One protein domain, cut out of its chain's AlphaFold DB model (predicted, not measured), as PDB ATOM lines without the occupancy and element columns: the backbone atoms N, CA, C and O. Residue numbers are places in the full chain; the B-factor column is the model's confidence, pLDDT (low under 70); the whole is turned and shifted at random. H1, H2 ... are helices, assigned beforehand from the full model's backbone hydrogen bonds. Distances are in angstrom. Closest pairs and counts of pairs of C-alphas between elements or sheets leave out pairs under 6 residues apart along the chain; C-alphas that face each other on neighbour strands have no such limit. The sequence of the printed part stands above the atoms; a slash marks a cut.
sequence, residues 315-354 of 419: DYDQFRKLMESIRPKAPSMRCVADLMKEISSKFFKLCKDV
ATOM      1  N   ASP A 315     118.617 115.805 134.279       88.12
ATOM      2  CA  ASP A 315     119.240 116.951 134.948       88.12
ATOM      3  C   ASP A 315     120.763 116.930 134.763       88.12
ATOM      4  O   ASP A 315     121.362 115.871 134.552       88.12
ATOM      5  N   TYR A 316     121.418 118.088 134.870       79.88
ATOM      6  CA  TYR A 316     122.869 118.201 134.676       79.88
ATOM      7  C   TYR A 316     123.660 117.212 135.549       79.88
ATOM      8  O   TYR A 316     124.559 116.529 135.060       79.88
ATOM      9  N   ASP A 317     123.283 117.062 136.821       84.81
ATOM     10  CA  ASP A 317     123.945 116.130 137.738       84.81
ATOM     11  C   ASP A 317     123.731 114.664 137.346       84.81
ATOM     12  O   ASP A 317     124.629 113.833 137.504       84.81
ATOM     13  N   GLN A 318     122.555 114.331 136.813       88.81
ATOM     14  CA  GLN A 318     122.251 112.989 136.320       88.81
ATOM     15  C   GLN A 318     123.029 112.697 135.033       88.81
ATOM     16  O   GLN A 318     123.609 111.618 134.893       88.81
ATOM     17  N   PHE A 319     123.112 113.674 134.128       85.69
ATOM     18  CA  PHE A 319     123.912 113.594 132.911       85.69
ATOM     19  C   PHE A 319     125.399 113.435 133.221       85.69
ATOM     20  O   PHE A 319     126.061 112.552 132.672       85.69
ATOM     21  N   ARG A 320     125.921 114.228 134.156       84.00
ATOM     22  CA  ARG A 320     127.307 114.137 134.606       84.00
ATOM     23  C   ARG A 320     127.614 112.766 135.203       84.00
ATOM     24  O   ARG A 320     128.570 112.129 134.765       84.00
ATOM     25  N   LYS A 321     126.783 112.277 136.132       88.31
ATOM     26  CA  LYS A 321     126.930 110.932 136.721       88.31
ATOM     27  C   LYS A 321     126.885 109.835 135.656       88.31
ATOM     28  O   LYS A 321     127.687 108.902 135.702       88.31
ATOM     29  N   LEU A 322     125.990 109.956 134.672       88.75
ATOM     30  CA  LEU A 322     125.902 109.027 133.546       88.75
ATOM     31  C   LEU A 322     127.209 109.014 132.742       88.75
ATOM     32  O   LEU A 322     127.787 107.945 132.538       88.75
ATOM     33  N   MET A 323     127.717 110.183 132.349       84.38
ATOM     34  CA  MET A 323     128.960 110.298 131.581       84.38
ATOM     35  C   MET A 323     130.186 109.815 132.368       84.38
ATOM     36  O   MET A 323     131.027 109.106 131.812       84.38
ATOM     37  N   GLU A 324     130.266 110.119 133.665       87.75
ATOM     38  CA  GLU A 324     131.325 109.625 134.556       87.75
ATOM     39  C   GLU A 324     131.281 108.093 134.705       87.75
ATOM     40  O   GLU A 324     132.334 107.460 134.767       87.75
ATOM     41  N   SER A 325     130.095 107.471 134.665       92.44
ATOM     42  CA  SER A 325     129.947 106.005 134.714       92.44
ATOM     43  C   SER A 325     130.319 105.291 133.404       92.44
ATOM     44  O   SER A 325     130.752 104.134 133.423       92.44
ATOM     45  N   ILE A 326     130.158 105.970 132.262       88.25
ATOM     46  CA  ILE A 326     130.478 105.438 130.928       88.25
ATOM     47  C   ILE A 326     131.977 105.557 130.642       88.25
ATOM     48  O   ILE A 326     132.564 104.647 130.060       88.25
ATOM     49  N   ARG A 327     132.618 106.639 131.096       86.31
ATOM     50  CA  ARG A 327     134.036 106.939 130.845       86.31
ATOM     51  C   ARG A 327     135.013 105.785 131.150       86.31
ATOM     52  O   ARG A 327     135.851 105.516 130.292       86.31
ATOM     53  N   PRO A 328     134.929 105.052 132.281       86.81
ATOM     54  CA  PRO A 328     135.815 103.909 132.518       86.81
ATOM     55  C   PRO A 328     135.519 102.708 131.605       86.81
ATOM     56  O   PRO A 328     136.405 101.894 131.366       86.81
ATOM     57  N   LYS A 329     134.291 102.589 131.080       90.31
ATOM     58  CA  LYS A 329     133.878 101.500 130.178       90.31
ATOM     59  C   LYS A 329     134.232 101.784 128.718       90.31
ATOM     60  O   LYS A 329     134.429 100.852 127.946       90.31
ATOM     61  N   ALA A 330     134.315 103.059 128.349       83.62
ATOM     62  CA  ALA A 330     134.629 103.518 127.004       83.62
ATOM     63  C   ALA A 330     135.695 104.629 127.059       83.62
ATOM     64  O   ALA A 330     135.376 105.798 126.848       83.62
ATOM     65  N   PRO A 331     136.972 104.293 127.319       80.19
ATOM     66  CA  PRO A 331     138.041 105.286 127.475       80.19
ATOM     67  C   PRO A 331     138.335 106.084 126.193       80.19
ATOM     68  O   PRO A 331     138.974 107.131 126.247       80.19
ATOM     69  N   SER A 332     137.872 105.606 125.035       78.50
ATOM     70  CA  SER A 332     137.949 106.318 123.757       78.50
ATOM     71  C   SER A 332     136.853 107.374 123.575       78.50
ATOM     72  O   SER A 332     136.982 108.220 122.690       78.50
ATOM     73  N   MET A 333     135.791 107.362 124.391       77.06
ATOM     74  CA  MET A 333     134.767 108.402 124.359       77.06
ATOM     75  C   MET A 333     135.299 109.675 125.009       77.06
ATOM     76  O   MET A 333     135.610 109.708 126.199       77.06
ATOM     77  N   ARG A 334     135.359 110.743 124.219       71.12
ATOM     78  CA  ARG A 334     135.702 112.088 124.678       71.12
ATOM     79  C   ARG A 334     134.445 112.935 124.644       71.12
ATOM     80  O   ARG A 334     133.757 112.958 123.623       71.12
ATOM     81  N   CYS A 335     134.124 113.612 125.742       74.19
ATOM     82  CA  CYS A 335     133.089 114.637 125.683       74.19
ATOM     83  C   CYS A 335     133.657 115.905 125.033       74.19
ATOM     84  O   CYS A 335     134.873 116.083 124.939       74.19
ATOM     85  N   VAL A 336     132.779 116.812 124.604       63.25
ATOM     86  CA  VAL A 336     133.194 118.106 124.039       63.25
ATOM     87  C   VAL A 336     134.102 118.860 125.015       63.25
ATOM     88  O   VAL A 336     135.114 119.407 124.597       63.25
ATOM     89  N   ALA A 337     133.839 118.795 126.325       62.94
ATOM     90  CA  ALA A 337     134.707 119.410 127.331       62.94
ATOM     91  C   ALA A 337     136.129 118.805 127.368       62.94
ATOM     92  O   ALA A 337     137.093 119.538 127.579       62.94
ATOM     93  N   ASP A 338     136.287 117.499 127.119       69.12
ATOM     94  CA  ASP A 338     137.609 116.861 127.030       69.12
ATOM     95  C   ASP A 338     138.370 117.337 125.784       69.12
ATOM     96  O   ASP A 338     139.574 117.596 125.849       69.12
ATOM     97  N   LEU A 339     137.662 117.503 124.661       68.94
ATOM     98  CA  LEU A 339     138.225 118.034 123.417       68.94
ATOM     99  C   LEU A 339     138.637 119.501 123.576       68.94
ATOM    100  O   LEU A 339     139.748 119.864 123.198       68.94
ATOM    101  N   MET A 340     137.790 120.316 124.205       58.81
ATOM    102  CA  MET A 340     138.085 121.719 124.501       58.81
ATOM    103  C   MET A 340     139.296 121.846 125.424       58.81
ATOM    104  O   MET A 340     140.197 122.629 125.143       58.81
ATOM    105  N   LYS A 341     139.387 121.018 126.472       69.38
ATOM    106  CA  LYS A 341     140.549 120.996 127.371       69.38
ATOM    107  C   LYS A 341     141.843 120.651 126.632       69.38
ATOM    108  O   LYS A 341     142.885 121.245 126.913       69.38
ATOM    109  N   GLU A 342     141.796 119.713 125.690       71.44
ATOM    110  CA  GLU A 342     142.963 119.348 124.885       71.44
ATOM    111  C   GLU A 342     143.356 120.453 123.897       71.44
ATOM    112  O   GLU A 342     144.545 120.744 123.757       71.44
ATOM    113  N   ILE A 343     142.382 121.103 123.254       72.31
ATOM    114  CA  ILE A 343     142.620 122.237 122.352       72.31
ATOM    115  C   ILE A 343     143.219 123.408 123.128       72.31
ATOM    116  O   ILE A 343     144.268 123.911 122.732       72.31
ATOM    117  N   SER A 344     142.641 123.782 124.274       71.56
ATOM    118  CA  SER A 344     143.199 124.821 125.142       71.56
ATOM    119  C   SER A 344     144.612 124.458 125.591       71.56
ATOM    120  O   SER A 344     145.510 125.284 125.498       71.56
ATOM    121  N   SER A 345     144.861 123.212 126.008       72.44
ATOM    122  CA  SER A 345     146.204 122.779 126.411       72.44
ATOM    123  C   SER A 345     147.220 122.850 125.268       72.44
ATOM    124  O   SER A 345     148.379 123.181 125.520       72.44
ATOM    125  N   LYS A 346     146.822 122.530 124.032       76.44
ATOM    126  CA  LYS A 346     147.687 122.644 122.847       76.44
ATOM    127  C   LYS A 346     147.917 124.098 122.459       76.44
ATOM    128  O   LYS A 346     149.046 124.446 122.145       76.44
ATOM    129  N   PHE A 347     146.888 124.935 122.546       71.50
ATOM    130  CA  PHE A 347     146.983 126.371 122.312       71.50
ATOM    131  C   PHE A 347     147.930 127.033 123.320       71.50
ATOM    132  O   PHE A 347     148.883 127.686 122.921       71.50
ATOM    133  N   PHE A 348     147.772 126.755 124.619       69.50
ATOM    134  CA  PHE A 348     148.689 127.243 125.656       69.50
ATOM    135  C   PHE A 348     150.125 126.756 125.458       69.50
ATOM    136  O   PHE A 348     151.066 127.492 125.745       69.50
ATOM    137  N   LYS A 349     150.310 125.523 124.977       76.69
ATOM    138  CA  LYS A 349     151.639 125.009 124.639       76.69
ATOM    139  C   LYS A 349     152.234 125.750 123.437       76.69
ATOM    140  O   LYS A 349     153.375 126.177 123.511       76.69
ATOM    141  N   LEU A 350     151.440 125.981 122.392       70.44
ATOM    142  CA  LEU A 350     151.861 126.725 121.207       70.44
ATOM    143  C   LEU A 350     152.233 128.176 121.549       70.44
ATOM    144  O   LEU A 350     153.267 128.653 121.105       70.44
ATOM    145  N   CYS A 351     151.451 128.854 122.393       64.81
ATOM    146  CA  CYS A 351     151.775 130.204 122.862       64.81
ATOM    147  C   CYS A 351     153.086 130.245 123.661       64.81
ATOM    148  O   CYS A 351     153.851 131.194 123.524       64.81
ATOM    149  N   LYS A 352     153.377 129.211 124.464       68.94
ATOM    150  CA  LYS A 352     154.671 129.090 125.157       68.94
ATOM    151  C   LYS A 352     155.833 128.863 124.191       68.94
ATOM    152  O   LYS A 352     156.911 129.402 124.415       68.94
ATOM    153  N   ASP A 353     155.610 128.080 123.140       75.81
ATOM    154  CA  ASP A 353     156.645 127.719 122.170       75.81
ATOM    155  C   ASP A 353     156.962 128.870 121.189       75.81
ATOM    156  O   ASP A 353     158.089 128.954 120.705       75.81
ATOM    157  N   VAL A 354     155.996 129.754 120.900       75.12
ATOM    158  CA  VAL A 354     156.153 130.855 119.926       75.12
ATOM    159  C   VAL A 354     156.743 132.128 120.544       75.12
ATOM    160  O   VAL A 354     157.587 132.744 119.902       75.12
TER     161      VAL A 354
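AT A GLANCE: This is residues 315 to 354 of the 419 residues of the protein "DUF4283 domain-containing protein" of Cannabis sativa (UniProt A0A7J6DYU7). A shorter helix, H1, and a longer helix, H2, point nearly at right angles to each other, joined by a looped link, residues 327 to 335, that runs past the end of H1 and folds back to the beginning of H2. H2 sticks out as a free arm and makes most of the length, with no part packed on it. The printed part has 40 residues, with two named helices, H1 then H2, and no named strand; the class is all helix. It is only just extended, close to loose, with a radius of gyration of the C-alphas of 13.8 A, and its outline is flat, spanning 41 by 21 by 10 A.

HOW THE PARTS SIT: H1, residues 316 to 326, is followed by a short link of 9 residues and then by H2, residues 336 to 354. H1 and H2 are apart, with no C-alpha of the one within 8 A of the other. Residues 315 to 322, of which 316 to 322 belong to H1, stand free. Residues 336 to 354, which belong to H2, stand free too. In H1 and H2 every O i to N i+4 pair is within hydrogen-bond range.

IN THESE COORDINATES: H1 has 11 residues, from C-alpha 316 at (122.869, 118.201, 134.676) to C-alpha 326 at (130.478, 105.438, 130.928), 15.3 A from first to last C-alpha. H2, the longest helix with 19 residues, begins at C-alpha 336 at (133.194, 118.106, 124.039) and ends at C-alpha 354 at (156.153, 130.855, 119.926), 26.6 A from first to last C-alpha.

THE WHOLE: The two C-alphas farthest apart are those of Asp 315 and Val 354, at 42.2 A. The printed part has no cut and no long link. The mean pLDDT of the printed part is 77.5; it is under 70 at residues 336 to 341, 348 and 351 to 352.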